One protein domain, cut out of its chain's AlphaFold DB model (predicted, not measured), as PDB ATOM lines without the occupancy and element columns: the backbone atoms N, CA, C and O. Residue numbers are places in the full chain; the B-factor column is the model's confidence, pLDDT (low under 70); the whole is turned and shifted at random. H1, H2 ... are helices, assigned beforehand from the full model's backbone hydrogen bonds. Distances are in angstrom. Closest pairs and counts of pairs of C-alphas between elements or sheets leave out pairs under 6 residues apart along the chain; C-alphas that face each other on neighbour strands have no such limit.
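Overview. This is residues 8 to 52 and 62 to 79 of the 92 residues of an uncharacterized protein of Ruminococcus sp. CAG:382 (UniProt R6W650). One long straight helix, H2, makes the long axis, with short H1 turned across its beginning and H3 packed slantwise on residues 25 to 33; its far part sticks out, with residues 37 to 52 standing free. The printed part has 63 residues, with three named helices in the order H1, H2, H3 and no named strand: all helix. It is only just extended, close to loose, with a radius of gyration of the C-alphas of 16.0 A and spans of 51 by 19 by 16 A.

Arrangement. H1, residues 8 to 14, only just touches residues 18 to 21 of H2, residues 18 to 49, with 3 pairs of C-alphas within 8 A; the closest C-alphas, of Thr 11 and Arg 18, are 5.9 A apart. Their lines are only just about perpendicular, at 71 degrees. H3, residues 68 to 77, touches residues 25 to 33 of H2 at a steep tilt of 61 degrees, opposite ways; the closest C-alphas, of Ala 29 and Pro 68, are 4.8 A apart. H1 and H3 are close but not clearly touching, Leu 10 to Val 77 being 7.4 A between C-alphas. In H1, H2 and H3 every O i to N i+4 pair is within hydrogen-bond range.

Along the chain. H1 begins at C-alpha 8 (49.407, -56.840, -49.254). H2 is 46.6 A long and H3 14.2 A, ending at C-alpha 77 (52.576, -49.854, -39.215).

Size, cuts and confidence. Residues 53 to 61 are not printed, and C-alphas 52 and 62 are 22.1 A apart across the cut. The link from H1 to H2 is tight. pLDDT is under 70 at residues 51 to 52 and 62 to 65.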
ATOM      1  N   GLN A   8      48.522 -55.682 -49.285       85.81
ATOM      2  CA  GLN A   8      49.407 -56.840 -49.254       85.81
ATOM      3  C   GLN A   8      50.566 -56.627 -48.272       85.81
ATOM      4  O   GLN A   8      50.783 -57.477 -47.412       85.81
ATOM      5  N   GLU A   9      51.240 -55.475 -48.335       88.06
ATOM      6  CA  GLU A   9      52.319 -55.116 -47.404       88.06
ATOM      7  C   GLU A   9      51.832 -55.133 -45.952       88.06
ATOM      8  O   GLU A   9      52.459 -55.768 -45.106       88.06
ATOM      9  N   LEU A  10      50.662 -54.545 -45.679       86.25
ATOM     10  CA  LEU A  10      50.064 -54.549 -44.341       86.25
ATOM     11  C   LEU A  10      49.754 -55.969 -43.844       86.25
ATOM     12  O   LEU A  10      50.080 -56.314 -42.708       86.25
ATOM     13  N   THR A  11      49.138 -56.807 -44.686       87.81
ATOM     14  CA  THR A  11      48.785 -58.193 -44.317       87.81
ATOM     15  C   THR A  11      50.012 -59.061 -44.065       87.81
ATOM     16  O   THR A  11      50.015 -59.848 -43.118       87.81
ATOM     17  N   SER A  12      51.064 -58.903 -44.875       85.75
ATOM     18  CA  SER A  12      52.305 -59.661 -44.733       85.75
ATOM     19  C   SER A  12      53.106 -59.225 -43.510       85.75
ATOM     20  O   SER A  12      53.574 -60.085 -42.775       85.75
ATOM     21  N   GLN A  13      53.221 -57.918 -43.254       84.06
ATOM     22  CA  GLN A  13      53.963 -57.387 -42.105       84.06
ATOM     23  C   GLN A  13      53.297 -57.708 -40.766       84.06
ATOM     24  O   GLN A  13      53.979 -58.019 -39.795       84.06
ATOM     25  N   LYS A  14      51.962 -57.623 -40.694       81.75
ATOM     26  CA  LYS A  14      51.222 -57.826 -39.440       81.75
ATOM     27  C   LYS A  14      50.729 -59.258 -39.242       81.75
ATOM     28  O   LYS A  14      50.085 -59.526 -38.236       81.75
ATOM     29  N   HIS A  15      51.020 -60.168 -40.176       84.50
ATOM     30  CA  HIS A  15      50.602 -61.574 -40.133       84.50
ATOM     31  C   HIS A  15      49.098 -61.762 -39.848       84.50
ATOM     32  O   HIS A  15      48.687 -62.682 -39.142       84.50
ATOM     33  N   VAL A  16      48.257 -60.886 -40.404       86.06
ATOM     34  CA  VAL A  16      46.798 -60.911 -40.226       86.06
ATOM     35  C   VAL A  16      46.085 -60.818 -41.567       86.06
ATOM     36  O   VAL A  16      46.608 -60.290 -42.548       86.06
ATOM     37  N   ASN A  17      44.851 -61.322 -41.618       89.38
ATOM     38  CA  ASN A  17      44.038 -61.206 -42.822       89.38
ATOM     39  C   ASN A  17      43.615 -59.741 -43.077       89.38
ATOM     40  O   ASN A  17      43.537 -58.912 -42.166       89.38
ATOM     41  N   ARG A  18      43.284 -59.435 -44.338       90.06
ATOM     42  CA  ARG A  18      42.892 -58.085 -44.779       90.06
ATOM     43  C   ARG A  18      41.686 -57.505 -44.034       90.06
ATOM     44  O   ARG A  18      41.638 -56.301 -43.812       90.06
ATOM     45  N   TYR A  19      40.725 -58.337 -43.634       92.75
ATOM     46  CA  TYR A  19      39.527 -57.883 -42.923       92.75
ATOM     47  C   TYR A  19      39.873 -57.431 -41.505       92.75
ATOM     48  O   TYR A  19      39.368 -56.409 -41.050       92.75
ATOM     49  N   THR A  20      40.787 -58.139 -40.838       92.50
ATOM     50  CA  THR A  20      41.303 -57.753 -39.524       92.50
ATOM     51  C   THR A  20      41.969 -56.381 -39.580       92.50
ATOM     52  O   THR A  20      41.695 -55.549 -38.719       92.50
ATOM     53  N   ILE A  21      42.774 -56.107 -40.613       92.06
ATOM     54  CA  ILE A  21      43.404 -54.789 -40.807       92.06
ATOM     55  C   ILE A  21      42.352 -53.706 -41.014       92.06
ATOM     56  O   ILE A  21      42.384 -52.701 -40.317       92.06
ATOM     57  N   VAL A  22      41.375 -53.926 -41.899       93.56
ATOM     58  CA  VAL A  22      40.302 -52.947 -42.145       93.56
ATOM     59  C   VAL A  22      39.546 -52.618 -40.858       93.56
ATOM     60  O   VAL A  22      39.312 -51.448 -40.558       93.56
ATOM     61  N   ILE A  23      39.194 -53.636 -40.066       95.19
ATOM     62  CA  ILE A  23      38.500 -53.448 -38.787       95.19
ATOM     63  C   ILE A  23      39.391 -52.698 -37.792       95.19
ATOM     64  O   ILE A  23      38.912 -51.778 -37.128       95.19
ATOM     65  N   ALA A  24      40.667 -53.069 -37.683       94.50
ATOM     66  CA  ALA A  24      41.614 -52.422 -36.782       94.50
ATOM     67  C   ALA A  24      41.811 -50.945 -37.140       94.50
ATOM     68  O   ALA A  24      41.687 -50.089 -36.269       94.50
ATOM     69  N   THR A  25      42.024 -50.635 -38.420       95.06
ATOM     70  CA  THR A  25      42.149 -49.263 -38.919       95.06
ATOM     71  C   THR A  25      40.878 -48.461 -38.659       95.06
ATOM     72  O   THR A  25      40.959 -47.344 -38.157       95.06
ATOM     73  N   ALA A  26      39.695 -49.024 -38.931       96.56
ATOM     74  CA  ALA A  26      38.429 -48.337 -38.677       96.56
ATOM     75  C   ALA A  26      38.221 -48.035 -37.184       96.56
ATOM     76  O   ALA A  26      37.773 -46.945 -36.834       96.56
ATOM     77  N   LYS A  27      38.558 -48.979 -36.296       96.81
ATOM     78  CA  LYS A  27      38.504 -48.768 -34.841       96.81
ATOM     79  C   LYS A  27      39.530 -47.733 -34.379       96.81
ATOM     80  O   LYS A  27      39.175 -46.851 -33.605       96.81
ATOM     81  N   GLY A  28      40.761 -47.814 -34.880       96.38
ATOM     82  CA  GLY A  28      41.824 -46.856 -34.583       96.38
ATOM     83  C   GLY A  28      41.452 -45.435 -35.002       96.38
ATOM     84  O   GLY A  28      41.613 -44.509 -34.220       96.38
ATOM     85  N   ALA A  29      40.864 -45.270 -36.187       96.75
ATOM     86  CA  ALA A  29      40.406 -43.973 -36.674       96.75
ATOM     87  C   ALA A  29      39.295 -43.375 -35.798       96.75
ATOM     88  O   ALA A  29      39.347 -42.190 -35.487       96.75
ATOM     89  N   ARG A  30      38.316 -44.184 -35.361       97.44
ATOM     90  CA  ARG A  30      37.283 -43.726 -34.410       97.44
ATOM     91  C   ARG A  30      37.905 -43.262 -33.099       97.44
ATOM     92  O   ARG A  30      37.598 -42.171 -32.647       97.44
ATOM     93  N   TYR A  31      38.834 -44.047 -32.554       97.19
ATOM     94  CA  TYR A  31      39.550 -43.683 -31.333       97.19
ATOM     95  C   TYR A  31      40.312 -42.355 -31.467       97.19
ATOM     96  O   TYR A  31      40.286 -41.553 -30.540       97.19
ATOM     97  N   LEU A  32      40.977 -42.113 -32.601       95.06
ATOM     98  CA  LEU A  32      41.699 -40.858 -32.836       95.06
ATOM     99  C   LEU A  32      40.754 -39.652 -32.835       95.06
ATOM    100  O   LEU A  32      41.053 -38.659 -32.181       95.06
ATOM    101  N   VAL A  33      39.598 -39.770 -33.493       94.62
ATOM    102  CA  VAL A  33      38.570 -38.715 -33.498       94.62
ATOM    103  C   VAL A  33      38.006 -38.485 -32.096       94.62
ATOM    104  O   VAL A  33      37.912 -37.345 -31.652       94.62
ATOM    105  N   ASP A  34      37.668 -39.556 -31.376       95.75
ATOM    106  CA  ASP A  34      37.148 -39.453 -30.008       95.75
ATOM    107  C   ASP A  34      38.171 -38.783 -29.077       95.75
ATOM    108  O   ASP A  34      37.816 -37.959 -28.235       95.75
ATOM    109  N   LYS A  35      39.457 -39.107 -29.251       94.12
ATOM    110  CA  LYS A  35      40.558 -38.501 -28.502       94.12
ATOM    111  C   LYS A  35      40.701 -37.010 -28.818       94.12
ATOM    112  O   LYS A  35      40.798 -36.229 -27.878       94.12
ATOM    113  N   GLU A  36      40.694 -36.623 -30.094       91.19
ATOM    114  CA  GLU A  36      40.794 -35.216 -30.507       91.19
ATOM    115  C   GLU A  36      39.624 -34.389 -29.955       91.19
ATOM    116  O   GLU A  36      39.833 -33.302 -29.418       91.19
ATOM    117  N   ASN A  37      38.401 -34.922 -30.026       91.25
ATOM    118  CA  ASN A  37      37.219 -34.256 -29.480       91.25
ATOM    119  C   ASN A  37      37.340 -34.057 -27.967       91.25
ATOM    120  O   ASN A  37      37.118 -32.952 -27.484       91.25
ATOM    121  N   ARG A  38      37.765 -35.088 -27.227       92.94
ATOM    122  CA  ARG A  38      37.964 -34.978 -25.778       92.94
ATOM    123  C   ARG A  38      39.044 -33.954 -25.423       92.94
ATOM    124  O   ARG A  38      38.849 -33.156 -24.517       92.94
ATOM    125  N   GLU A  39      40.168 -33.955 -26.136       89.75
ATOM    126  CA  GLU A  39      41.241 -32.971 -25.929       89.75
ATOM    127  C   GLU A  39      40.763 -31.539 -26.223       89.75
ATOM    128  O   GLU A  39      41.144 -30.604 -25.517       89.75
ATOM    129  N   ARG A  40      39.891 -31.362 -27.226       88.31
ATOM    130  CA  ARG A  40      39.261 -30.072 -27.528       88.31
ATOM    131  C   ARG A  40      38.306 -29.631 -26.419       88.31
ATOM    132  O   ARG A  40      38.423 -28.501 -25.961       88.31
ATOM    133  N   GLU A  41      37.426 -30.517 -25.957       90.56
ATOM    134  CA  GLU A  41      36.494 -30.247 -24.852       90.56
ATOM    135  C   GLU A  41      37.241 -29.876 -23.557       90.56
ATOM    136  O   GLU A  41      36.898 -28.900 -22.890       90.56
ATOM    137  N   GLU A  42      38.307 -30.608 -23.215       88.75
ATOM    138  CA  GLU A  42      39.155 -30.318 -22.050       88.75
ATOM    139  C   GLU A  42      39.855 -28.953 -22.177       88.75
ATOM    140  O   GLU A  42      39.932 -28.192 -21.206       88.75
ATOM    141  N   ALA A  43      40.348 -28.615 -23.373       85.69
ATOM    142  CA  ALA A  43      40.986 -27.330 -23.639       85.69
ATOM    143  C   ALA A  43      39.991 -26.158 -23.579       85.69
ATOM    144  O   ALA A  43      40.340 -25.093 -23.065       85.69
ATOM    145  N   GLU A  44      38.769 -26.339 -24.079       85.25
ATOM    146  CA  GLU A  44      37.690 -25.349 -23.988       85.25
ATOM    147  C   GLU A  44      37.301 -25.097 -22.526       85.25
ATOM    148  O   GLU A  44      37.325 -23.948 -22.080       85.25
ATOM    149  N   LEU A  45      37.092 -26.154 -21.736       86.56
ATOM    150  CA  LEU A  45      36.783 -26.038 -20.308       86.56
ATOM    151  C   LEU A  45      37.896 -25.314 -19.526       86.56
ATOM    152  O   LEU A  45      37.632 -24.509 -18.627       86.56
ATOM    153  N   LEU A  46      39.165 -25.568 -19.864       85.19
ATOM    154  CA  LEU A  46      40.298 -24.885 -19.236       85.19
ATOM    155  C   LEU A  46      40.328 -23.385 -19.574       85.19
ATOM    156  O   LEU A  46      40.640 -22.571 -18.704       85.19
ATOM    157  N   ARG A  47      39.984 -23.006 -20.814       81.06
ATOM    158  CA  ARG A  47      39.870 -21.594 -21.226       81.06
ATOM    159  C   ARG A  47      38.723 -20.884 -20.511       81.06
ATOM    160  O   ARG A  47      38.881 -19.727 -20.132       81.06
ATOM    161  N   GLU A  48      37.596 -21.564 -20.309       81.81
ATOM    162  CA  GLU A  48      36.449 -21.020 -19.572       81.81
ATOM    163  C   GLU A  48      36.763 -20.808 -18.086       81.81
ATOM    164  O   GLU A  48      36.387 -19.790 -17.504       81.81
ATOM    165  N   THR A  49      37.478 -21.753 -17.468       80.56
ATOM    166  CA  THR A  49      37.820 -21.704 -16.037       80.56
ATOM    167  C   THR A  49      38.998 -20.779 -15.720       80.56
ATOM    168  O   THR A  49      39.031 -20.197 -14.637       80.56
ATOM    169  N   ASN A  50      39.933 -20.590 -16.658       72.94
ATOM    170  CA  ASN A  50      41.069 -19.672 -16.545       72.94
ATOM    171  C   ASN A  50      41.170 -18.768 -17.790       72.94
ATOM    172  O   ASN A  50      42.026 -18.999 -18.650       72.94
ATOM    173  N   PRO A  51      40.332 -17.720 -17.905       66.06
ATOM    174  CA  PRO A  51      40.357 -16.827 -19.056       66.06
ATOM    175  C   PRO A  51      41.651 -16.003 -19.054       66.06
ATOM    176  O   PRO A  51      41.781 -15.001 -18.347       66.06
ATOM    177  N   VAL A  52      42.634 -16.422 -19.851       66.38
ATOM    178  CA  VAL A  52      43.835 -15.625 -20.120       66.38
ATOM    179  C   VAL A  52      43.402 -14.400 -20.936       66.38
ATOM    180  O   VAL A  52      42.906 -14.537 -22.053       66.38
ATOM    181  N   GLU A  62      45.469 -24.745 -38.512       49.72
ATOM    182  CA  GLU A  62      45.566 -25.459 -39.799       49.72
ATOM    183  C   GLU A  62      46.827 -26.345 -39.783       49.72
ATOM    184  O   GLU A  62      47.721 -26.244 -40.621       49.72
ATOM    185  N   ARG A  63      46.933 -27.250 -38.799       52.56
ATOM    186  CA  ARG A  63      47.712 -28.460 -39.043       52.56
ATOM    187  C   ARG A  63      46.998 -29.128 -40.199       52.56
ATOM    188  O   ARG A  63      45.785 -29.314 -40.126       52.56
ATOM    189  N   GLU A  64      47.729 -29.466 -41.252       55.88
ATOM    190  CA  GLU A  64      47.270 -30.443 -42.230       55.88
ATOM    191  C   GLU A  64      46.852 -31.693 -41.445       55.88
ATOM    192  O   GLU A  64      47.687 -32.517 -41.073       55.88
ATOM    193  N   CYS A  65      45.570 -31.778 -41.077       59.22
ATOM    194  CA  CYS A  65      45.057 -32.893 -40.308       59.22
ATOM    195  C   CYS A  65      45.065 -34.079 -41.255       59.22
ATOM    196  O   CYS A  65      44.186 -34.246 -42.109       59.22
ATOM    197  N   GLU A  66      46.119 -34.878 -41.133       73.38
ATOM    198  CA  GLU A  66      46.181 -36.196 -41.723       73.38
ATOM    199  C   GLU A  66      44.876 -36.914 -41.370       73.38
ATOM    200  O   GLU A  66      44.440 -36.925 -40.219       73.38
ATOM    201  N   LYS A  67      44.184 -37.444 -42.385       88.88
ATOM    202  CA  LYS A  67      42.873 -38.061 -42.165       88.88
ATOM    203  C   LYS A  67      43.018 -39.135 -41.075       88.88
ATOM    204  O   LYS A  67      43.945 -39.939 -41.186       88.88
ATOM    205  N   PRO A  68      42.078 -39.257 -40.119       93.06
ATOM    206  CA  PRO A  68      42.194 -40.214 -39.012       93.06
ATOM    207  C   PRO A  68      42.441 -41.660 -39.461       93.06
ATOM    208  O   PRO A  68      43.083 -42.445 -38.775       93.06
ATOM    209  N   VAL A  69      41.953 -42.023 -40.651       93.69
ATOM    210  CA  VAL A  69      42.216 -43.325 -41.278       93.69
ATOM    211  C   VAL A  69      43.687 -43.481 -41.676       93.69
ATOM    212  O   VAL A  69      44.266 -44.529 -41.405       93.69
ATOM    213  N   SER A  70      44.294 -42.466 -42.295       92.44
ATOM    214  CA  SER A  70      45.710 -42.473 -42.680       92.44
ATOM    215  C   SER A  70      46.608 -42.549 -41.447       92.44
ATOM    216  O   SER A  70      47.496 -43.399 -41.387       92.44
ATOM    217  N   GLU A  71      46.299 -41.756 -40.418       93.44
ATOM    218  CA  GLU A  71      47.022 -41.806 -39.151       93.44
ATOM    219  C   GLU A  71      46.871 -43.174 -38.472       93.44
ATOM    220  O   GLU A  71      47.856 -43.740 -38.004       93.44
ATOM    221  N   ALA A  72      45.670 -43.760 -38.464       94.75
ATOM    222  CA  ALA A  72      45.460 -45.095 -37.915       94.75
ATOM    223  C   ALA A  72      46.255 -46.174 -38.670       94.75
ATOM    224  O   ALA A  72      46.792 -47.080 -38.035       94.75
ATOM    225  N   VAL A  73      46.360 -46.092 -40.005       93.69
ATOM    226  CA  VAL A  73      47.220 -46.997 -40.790       93.69
ATOM    227  C   VAL A  73      48.680 -46.827 -40.384       93.69
ATOM    228  O   VAL A  73      49.328 -47.828 -40.079       93.69
ATOM    229  N   ARG A  74      49.183 -45.588 -40.314       92.56
ATOM    230  CA  ARG A  74      50.557 -45.302 -39.879       92.56
ATOM    231  C   ARG A  74      50.828 -45.851 -38.478       92.56
ATOM    232  O   ARG A  74      51.770 -46.606 -38.299       92.56
ATOM    233  N   LYS A  75      49.948 -45.580 -37.511       94.62
ATOM    234  CA  LYS A  75      50.074 -46.081 -36.132       94.62
ATOM    235  C   LYS A  75      50.066 -47.603 -36.037       94.62
ATOM    236  O   LYS A  75      50.722 -48.162 -35.164       94.62
ATOM    237  N   ILE A  76      49.330 -48.289 -36.913       93.62
ATOM    238  CA  ILE A  76      49.400 -49.752 -37.006       93.62
ATOM    239  C   ILE A  76      50.770 -50.172 -37.542       93.62
ATOM    240  O   ILE A  76      51.387 -51.060 -36.962       93.62
ATOM    241  N   VAL A  77      51.255 -49.557 -38.627       92.12
ATOM    242  CA  VAL A  77      52.576 -49.854 -39.215       92.12
ATOM    243  C   VAL A  77      53.684 -49.672 -38.180       92.12
ATOM    244  O   VAL A  77      54.442 -50.614 -37.965       92.12
ATOM    245  N   ASP A  78      53.669 -48.548 -37.467       93.31
ATOM    246  CA  ASP A  78      54.668 -48.139 -36.472       93.31
ATOM    247  C   ASP A  78      54.538 -48.873 -35.118       93.31
ATOM    248  O   ASP A  78      55.237 -48.548 -34.161       93.31
ATOM    249  N   ASP A  79      53.643 -49.865 -35.013       91.44
ATOM    250  CA  ASP A  79      53.370 -50.661 -33.801       91.44
ATOM    251  C   ASP A  79      52.879 -49.859 -32.576       91.44
ATOM    252  O   ASP A  79      52.807 -50.388 -31.460       91.44
TER     253      ASP A  79